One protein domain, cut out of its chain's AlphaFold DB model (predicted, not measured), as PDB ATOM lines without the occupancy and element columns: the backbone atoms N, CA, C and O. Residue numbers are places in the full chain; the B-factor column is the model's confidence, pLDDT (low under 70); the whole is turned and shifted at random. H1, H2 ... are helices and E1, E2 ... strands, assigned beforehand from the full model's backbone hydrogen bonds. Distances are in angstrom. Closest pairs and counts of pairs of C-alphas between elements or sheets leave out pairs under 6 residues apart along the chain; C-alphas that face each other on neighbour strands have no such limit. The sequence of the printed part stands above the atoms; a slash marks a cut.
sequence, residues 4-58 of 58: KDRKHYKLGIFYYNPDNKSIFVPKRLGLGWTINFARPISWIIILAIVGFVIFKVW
ATOM      1  N   LYS A   4      33.025  -0.900 -34.270       84.50
ATOM      2  CA  LYS A   4      33.517   0.272 -35.003       84.50
ATOM      3  C   LYS A   4      34.646   1.001 -34.277       84.50
ATOM      4  O   LYS A   4      35.466   1.619 -34.945       84.50
ATOM      5  N   ASP A   5      34.724   0.903 -32.949       85.69
ATOM      6  CA  ASP A   5      35.778   1.535 -32.157       85.69
ATOM      7  C   ASP A   5      37.063   0.686 -32.148       85.69
ATOM      8  O   ASP A   5      38.163   1.217 -31.980       85.69
ATOM      9  N   ARG A   6      36.981  -0.639 -32.372       89.31
ATOM     10  CA  ARG A   6      38.152  -1.539 -32.272       89.31
ATOM     11  C   ARG A   6      39.229  -1.223 -33.303       89.31
ATOM     12  O   ARG A   6      40.412  -1.327 -32.987       89.31
ATOM     13  N   LYS A   7      38.835  -0.804 -34.510       93.44
ATOM     14  CA  LYS A   7      39.760  -0.434 -35.599       93.44
ATOM     15  C   LYS A   7      40.621   0.791 -35.272       93.44
ATOM     16  O   LYS A   7      41.666   0.985 -35.881       93.44
ATOM     17  N   HIS A   8      40.198   1.606 -34.305       95.69
ATOM     18  CA  HIS A   8      40.904   2.819 -33.898       95.69
ATOM     19  C   HIS A   8      42.007   2.557 -32.860       95.69
ATOM     20  O   HIS A   8      42.734   3.479 -32.492       95.69
ATOM     21  N   TYR A   9      42.172   1.310 -32.405       95.25
ATOM     22  CA  TYR A   9      43.287   0.901 -31.555       95.25
ATOM     23  C   TYR A   9      44.553   0.630 -32.374       95.25
ATOM     24  O   TYR A   9      44.693  -0.416 -33.008       95.25
ATOM     25  N   LYS A  10      45.519   1.544 -32.287       93.81
ATOM     26  CA  LYS A  10      46.866   1.408 -32.852       93.81
ATOM     27  C   LYS A  10      47.765   0.627 -31.894       93.81
ATOM     28  O   LYS A  10      47.708   0.816 -30.679       93.81
ATOM     29  N   LEU A  11      48.582  -0.275 -32.447       92.81
ATOM     30  CA  LEU A  11      49.473  -1.170 -31.687       92.81
ATOM     31  C   LEU A  11      48.750  -1.989 -30.596       92.81
ATOM     32  O   LEU A  11      49.357  -2.427 -29.628       92.81
ATOM     33  N   GLY A  12      47.427  -2.153 -30.715       89.31
ATOM     34  CA  GLY A  12      46.597  -2.842 -29.723       89.31
ATOM     35  C   GLY A  12      46.293  -2.058 -28.440       89.31
ATOM     36  O   GLY A  12      45.433  -2.501 -27.683       89.31
ATOM     37  N   ILE A  13      46.921  -0.899 -28.210       91.38
ATOM     38  CA  ILE A  13      46.878  -0.182 -26.920       91.38
ATOM     39  C   ILE A  13      46.402   1.269 -27.072       91.38
ATOM     40  O   ILE A  13      45.604   1.748 -26.266       91.38
ATOM     41  N   PHE A  14      46.857   1.974 -28.109       94.81
ATOM     42  CA  PHE A  14      46.607   3.405 -28.262       94.81
ATOM     43  C   PHE A  14      45.329   3.653 -29.052       94.81
ATOM     44  O   PHE A  14      45.277   3.396 -30.254       94.81
ATOM     45  N   TYR A  15      44.298   4.184 -28.399       96.50
ATOM     46  CA  TYR A  15      43.075   4.571 -29.089       96.50
ATOM     47  C   TYR A  15      43.241   5.926 -29.787       96.50
ATOM     48  O   TYR A  15      43.603   6.921 -29.156       96.50
ATOM     49  N   TYR A  16      42.961   5.970 -31.090       97.38
ATOM     50  CA  TYR A  16      43.069   7.173 -31.908       97.38
ATOM     51  C   TYR A  16      41.876   7.293 -32.864       97.38
ATOM     52  O   TYR A  16      41.846   6.663 -33.925       97.38
ATOM     53  N   ASN A  17      40.899   8.124 -32.497       97.12
ATOM     54  CA  ASN A  17      39.737   8.417 -33.336       97.12
ATOM     55  C   ASN A  17      39.400   9.923 -33.301       97.12
ATOM     56  O   ASN A  17      38.859  10.382 -32.293       97.12
ATOM     57  N   PRO A  18      39.699  10.702 -34.359       96.00
ATOM     58  CA  PRO A  18      39.417  12.140 -34.385       96.00
ATOM     59  C   PRO A  18      37.913  12.466 -34.403       96.00
ATOM     60  O   PRO A  18      37.519  13.503 -33.862       96.00
ATOM     61  N   ASP A  19      37.081  11.568 -34.943       96.31
ATOM     62  CA  ASP A  19      35.624  11.740 -35.042       96.31
ATOM     63  C   ASP A  19      34.925  11.524 -33.694       96.31
ATOM     64  O   ASP A  19      33.870  12.098 -33.407       96.31
ATOM     65  N   ASN A  20      35.531  10.716 -32.821       94.81
ATOM     66  CA  ASN A  20      35.033  10.484 -31.474       94.81
ATOM     67  C   ASN A  20      35.494  11.613 -30.536       94.81
ATOM     68  O   ASN A  20      36.678  11.758 -30.234       94.81
ATOM     69  N   LYS A  21      34.547  12.418 -30.041       95.31
ATOM     70  CA  LYS A  21      34.839  13.562 -29.158       95.31
ATOM     71  C   LYS A  21      35.165  13.167 -27.712       95.31
ATOM     72  O   LYS A  21      35.642  14.024 -26.966       95.31
ATOM     73  N   SER A  22      34.930  11.914 -27.323       95.69
ATOM     74  CA  SER A  22      35.194  11.425 -25.971       95.69
ATOM     75  C   SER A  22      36.685  11.460 -25.650       95.69
ATOM     76  O   SER A  22      37.522  11.041 -26.450       95.69
ATOM     77  N   ILE A  23      37.005  11.952 -24.454       96.94
ATOM     78  CA  ILE A  23      38.369  11.956 -23.911       96.94
ATOM     79  C   ILE A  23      38.716  10.568 -23.385       96.94
ATOM     80  O   ILE A  23      39.794  10.071 -23.685       96.94
ATOM     81  N   PHE A  24      37.798   9.947 -22.641       96.31
ATOM     82  CA  PHE A  24      37.956   8.623 -22.050       96.31
ATOM     83  C   PHE A  24      37.156   7.591 -22.838       96.31
ATOM     84  O   PHE A  24      35.996   7.821 -23.177       96.31
ATOM     85  N   VAL A  25      37.770   6.446 -23.115       95.00
ATOM     86  CA  VAL A  25      37.145   5.328 -23.830       95.00
ATOM     87  C   VAL A  25      37.497   4.003 -23.156       95.00
ATOM     88  O   VAL A  25      38.566   3.904 -22.558       95.00
ATOM     89  N   PRO A  26      36.653   2.964 -23.236       94.06
ATOM     90  CA  PRO A  26      36.966   1.659 -22.652       94.06
ATOM     91  C   PRO A  26      38.237   1.067 -23.265       94.06
ATOM     92  O   PRO A  26      38.388   1.140 -24.485       94.06
ATOM     93  N   LYS A  27      39.115   0.453 -22.457       93.62
ATOM     94  CA  LYS A  27      40.292  -0.283 -22.956       93.62
ATOM     95  C   LYS A  27      39.864  -1.411 -23.900       93.62
ATOM     96  O   LYS A  27      38.835  -2.048 -23.692       93.62
ATOM     97  N   ARG A  28      40.682  -1.698 -24.921       90.12
ATOM     98  CA  ARG A  28      40.439  -2.822 -25.844       90.12
ATOM     99  C   ARG A  28      40.460  -4.172 -25.129       90.12
ATOM    100  O   ARG A  28      39.686  -5.054 -25.483       90.12
ATOM    101  N   LEU A  29      41.375  -4.330 -24.176       87.25
ATOM    102  CA  LEU A  29      41.572  -5.560 -23.418       87.25
ATOM    103  C   LEU A  29      41.306  -5.284 -21.936       87.25
ATOM    104  O   LEU A  29      41.955  -4.424 -21.339       87.25
ATOM    105  N   GLY A  30      40.373  -6.038 -21.352       84.31
ATOM    106  CA  GLY A  30      40.083  -6.018 -19.918       84.31
ATOM    107  C   GLY A  30      39.217  -4.847 -19.444       84.31
ATOM    108  O   GLY A  30      38.422  -4.282 -20.193       84.31
ATOM    109  N   LEU A  31      39.355  -4.527 -18.154       88.56
ATOM    110  CA  LEU A  31      38.559  -3.519 -17.456       88.56
ATOM    111  C   LEU A  31      39.243  -2.145 -17.449       88.56
ATOM    112  O   LEU A  31      40.470  -2.022 -17.408       88.56
ATOM    113  N   GLY A  32      38.414  -1.103 -17.425       92.62
ATOM    114  CA  GLY A  32      38.838   0.287 -17.294       92.62
ATOM    115  C   GLY A  32      38.842   1.058 -18.609       92.62
ATOM    116  O   GLY A  32      38.298   0.625 -19.628       92.62
ATOM    117  N   TRP A  33      39.453   2.237 -18.567       94.31
ATOM    118  CA  TRP A  33      39.466   3.197 -19.663       94.31
ATOM    119  C   TRP A  33      40.894   3.564 -20.084       94.31
ATOM    120  O   TRP A  33      41.864   3.368 -19.353       94.31
ATOM    121  N   THR A  34      41.013   4.065 -21.303       95.00
ATOM    122  CA  THR A  34      42.177   4.756 -21.856       95.00
ATOM    123  C   THR A  34      41.721   6.118 -22.377       95.00
ATOM    124  O   THR A  34      40.531   6.437 -22.324       95.00
ATOM    125  N   ILE A  35      42.651   6.932 -22.862       96.94
ATOM    126  CA  ILE A  35      42.340   8.234 -23.449       96.94
ATOM    127  C   ILE A  35      42.374   8.183 -24.975       96.94
ATOM    128  O   ILE A  35      43.084   7.375 -25.578       96.94
ATOM    129  N   ASN A  36      41.629   9.081 -25.608       97.81
ATOM    130  CA  ASN A  36      41.672   9.277 -27.046       97.81
ATOM    131  C   ASN A  36      42.816  10.211 -27.449       97.81
ATOM    132  O   ASN A  36      42.696  11.433 -27.393       97.81
ATOM    133  N   PHE A  37      43.913   9.631 -27.933       97.75
ATOM    134  CA  PHE A  37      45.119  10.366 -28.325       97.75
ATOM    135  C   PHE A  37      44.926  11.282 -29.546       97.75
ATOM    136  O   PHE A  37      45.811  12.080 -29.853       97.75
ATOM    137  N   ALA A  38      43.777  11.209 -30.229       97.75
ATOM    138  CA  ALA A  38      43.416  12.138 -31.298       97.75
ATOM    139  C   ALA A  38      42.921  13.505 -30.786       97.75
ATOM    140  O   ALA A  38      42.714  14.417 -31.583       97.75
ATOM    141  N   ARG A  39      42.691  13.667 -29.473       97.62
ATOM    142  CA  ARG A  39      42.113  14.889 -28.902       97.62
ATOM    143  C   ARG A  39      43.197  15.767 -28.264       97.62
ATOM    144  O   ARG A  39      43.881  15.300 -27.354       97.62
ATOM    145  N   PRO A  40      43.308  17.059 -28.635       97.56
ATOM    146  CA  PRO A  40      44.258  17.978 -28.000       97.56
ATOM    147  C   PRO A  40      44.096  18.062 -26.476       97.56
ATOM    148  O   PRO A  40      45.077  18.075 -25.741       97.56
ATOM    149  N   ILE A  41      42.854  18.025 -25.985       97.88
ATOM    150  CA  ILE A  41      42.558  18.064 -24.546       97.88
ATOM    151  C   ILE A  41      43.132  16.861 -23.780       97.88
ATOM    152  O   ILE A  41      43.532  17.012 -22.631       97.88
ATOM    153  N   SER A  42      43.248  15.685 -24.407       97.88
ATOM    154  CA  SER A  42      43.884  14.517 -23.787       97.88
ATOM    155  C   SER A  42      45.361  14.781 -23.491       97.88
ATOM    156  O   SER A  42      45.844  14.421 -22.422       97.88
ATOM    157  N   TRP A  43      46.058  15.475 -24.394       97.94
ATOM    158  CA  TRP A  43      47.449  15.882 -24.195       97.94
ATOM    159  C   TRP A  43      47.590  16.979 -23.143       97.94
ATOM    160  O   TRP A  43      48.503  16.905 -22.330       97.94
ATOM    161  N   ILE A  44      46.661  17.940 -23.089       98.25
ATOM    162  CA  ILE A  44      46.625  18.953 -22.018       98.25
ATOM    163  C   ILE A  44      46.498  18.275 -20.648       98.25
ATOM    164  O   ILE A  44      47.237  18.615 -19.731       98.25
ATOM    165  N   ILE A  45      45.613  17.281 -20.513       97.38
ATOM    166  CA  ILE A  45      45.443  16.523 -19.265       97.38
ATOM    167  C   ILE A  45      46.727  15.764 -18.904       97.38
ATOM    168  O   ILE A  45      47.162  15.826 -17.756       97.38
ATOM    169  N   ILE A  46      47.359  15.082 -19.868       97.31
ATOM    170  CA  ILE A  46      48.640  14.394 -19.638       97.31
ATOM    171  C   ILE A  46      49.702  15.384 -19.152       97.31
ATOM    172  O   ILE A  46      50.347  15.135 -18.138       97.31
ATOM    173  N   LEU A  47      49.870  16.509 -19.852       98.38
ATOM    174  CA  LEU A  47      50.861  17.528 -19.514       98.38
ATOM    175  C   LEU A  47      50.589  18.158 -18.148       98.38
ATOM    176  O   LEU A  47      51.532  18.387 -17.403       98.38
ATOM    177  N   ALA A  48      49.324  18.386 -17.788       98.12
ATOM    178  CA  ALA A  48      48.953  18.896 -16.473       98.12
ATOM    179  C   ALA A  48      49.327  17.911 -15.355       98.12
ATOM    180  O   ALA A  48      49.902  18.318 -14.350       98.12
ATOM    181  N   ILE A  49      49.055  16.614 -15.540       97.62
ATOM    182  CA  ILE A  49      49.417  15.575 -14.565       97.62
ATOM    183  C   ILE A  49      50.940  15.466 -14.442       97.62
ATOM    184  O   ILE A  49      51.471  15.500 -13.335       97.62
ATOM    185  N   VAL A  50      51.649  15.368 -15.569       98.00
ATOM    186  CA  VAL A  50      53.117  15.273 -15.591       98.00
ATOM    187  C   VAL A  50      53.747  16.525 -14.979       98.00
ATOM    188  O   VAL A  50      54.626  16.413 -14.131       98.00
ATOM    189  N   GLY A  51      53.260  17.710 -15.346       98.31
ATOM    190  CA  GLY A  51      53.719  18.989 -14.813       98.31
ATOM    191  C   GLY A  51      53.481  19.116 -13.311       98.31
ATOM    192  O   GLY A  51      54.381  19.541 -12.596       98.31
ATOM    193  N   PHE A  52      52.320  18.684 -12.810       98.19
ATOM    194  CA  PHE A  52      52.033  18.655 -11.374       98.19
ATOM    195  C   PHE A  52      52.988  17.727 -10.616       98.19
ATOM    196  O   PHE A  52      53.502  18.103  -9.566       98.19
ATOM    197  N   VAL A  53      53.258  16.530 -11.149       98.25
ATOM    198  CA  VAL A  53      54.216  15.594 -10.543       98.25
ATOM    199  C   VAL A  53      55.621  16.194 -10.524       98.25
ATOM    200  O   VAL A  53      56.260  16.174  -9.479       98.25
ATOM    201  N   ILE A  54      56.086  16.776 -11.634       97.94
ATOM    202  CA  ILE A  54      57.405  17.422 -11.712       97.94
ATOM    203  C   ILE A  54      57.498  18.593 -10.729       97.94
ATOM    204  O   ILE A  54      58.472  18.681  -9.989       97.94
ATOM    205  N   PHE A  55      56.473  19.450 -10.677       97.44
ATOM    206  CA  PHE A  55      56.398  20.569  -9.736       97.44
ATOM    207  C   PHE A  55      56.437  20.113  -8.274       97.44
ATOM    208  O   PHE A  55      56.952  20.827  -7.434       97.44
ATOM    209  N   LYS A  56      55.887  18.935  -7.958       97.56
ATOM    210  CA  LYS A  56      55.922  18.364  -6.603       97.56
ATOM    211  C   LYS A  56      57.265  17.726  -6.240       97.56
ATOM    212  O   LYS A  56      57.488  17.480  -5.057       97.56
ATOM    213  N   VAL A  57      58.071  17.361  -7.237       95.31
ATOM    214  CA  VAL A  57      59.386  16.723  -7.064       95.31
ATOM    215  C   VAL A  57      60.498  17.763  -6.889       95.31
ATOM    216  O   VAL A  57      61.497  17.458  -6.240       95.31
ATOM    217  N   TRP A  58      60.323  18.959  -7.452       89.44
ATOM    218  CA  TRP A  58      61.164  20.136  -7.216       89.44
ATOM    219  C   TRP A  58      60.714  20.917  -5.979       89.44
ATOM    220  O   TRP A  58      61.602  21.496  -5.319       89.44
TER     221      TRP A  58
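AT A GLANCE: This is residues 4 to 58 of the 58 residues of the protein "DUF5808 domain-containing protein" of Paenibacillus sp. CGMCC 1.16610 (UniProt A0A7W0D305). A small head of loops, with the short hairpin E1 and E2 on one side of it, is followed by the helix H1, whose residues 47 to 57, with Trp 58, stick out as a straight arm. The printed part has 55 residues, in the order E1, E2, H1; the two-strand sheet is antiparallel. The class is mixed, helices and strands, with 24 residues in named elements, under half. The whole is loose, radius of gyration of the C-alphas 13.0 A, and spans 43 by 24 by 17 A.

IN THESE COORDINATES: Residues 4 to 23 hold no named element. E1, residues 24 to 26, begins at C-alpha 24 (37.956, 8.623, -22.050). E2 is residues 33 to 35. H1, residues 40 to 57, is 25.9 A long and ends at C-alpha 57 (59.386, 16.723, -7.064).

HOW THE PARTS SIT: Residues 9 to 10 pair with 14 to 15, antiparallel. In the hairpin of E1 and E2, at 137 degrees, N 25 and O 34 are 2.9 A apart, within hydrogen-bond range. The closest C-alphas of E2 and H1, Ile 35 and Ser 42, are 6.5 A apart; E1 and H1 are apart. In H1 every O i to N i+4 pair is within hydrogen-bond range.

THE WHOLE: The C-alphas of Lys 4 and Trp 58, the two farthest apart, are 43.9 A apart. The printed part has no cut, no link is long, and no printed residue is under 70 in pLDDT.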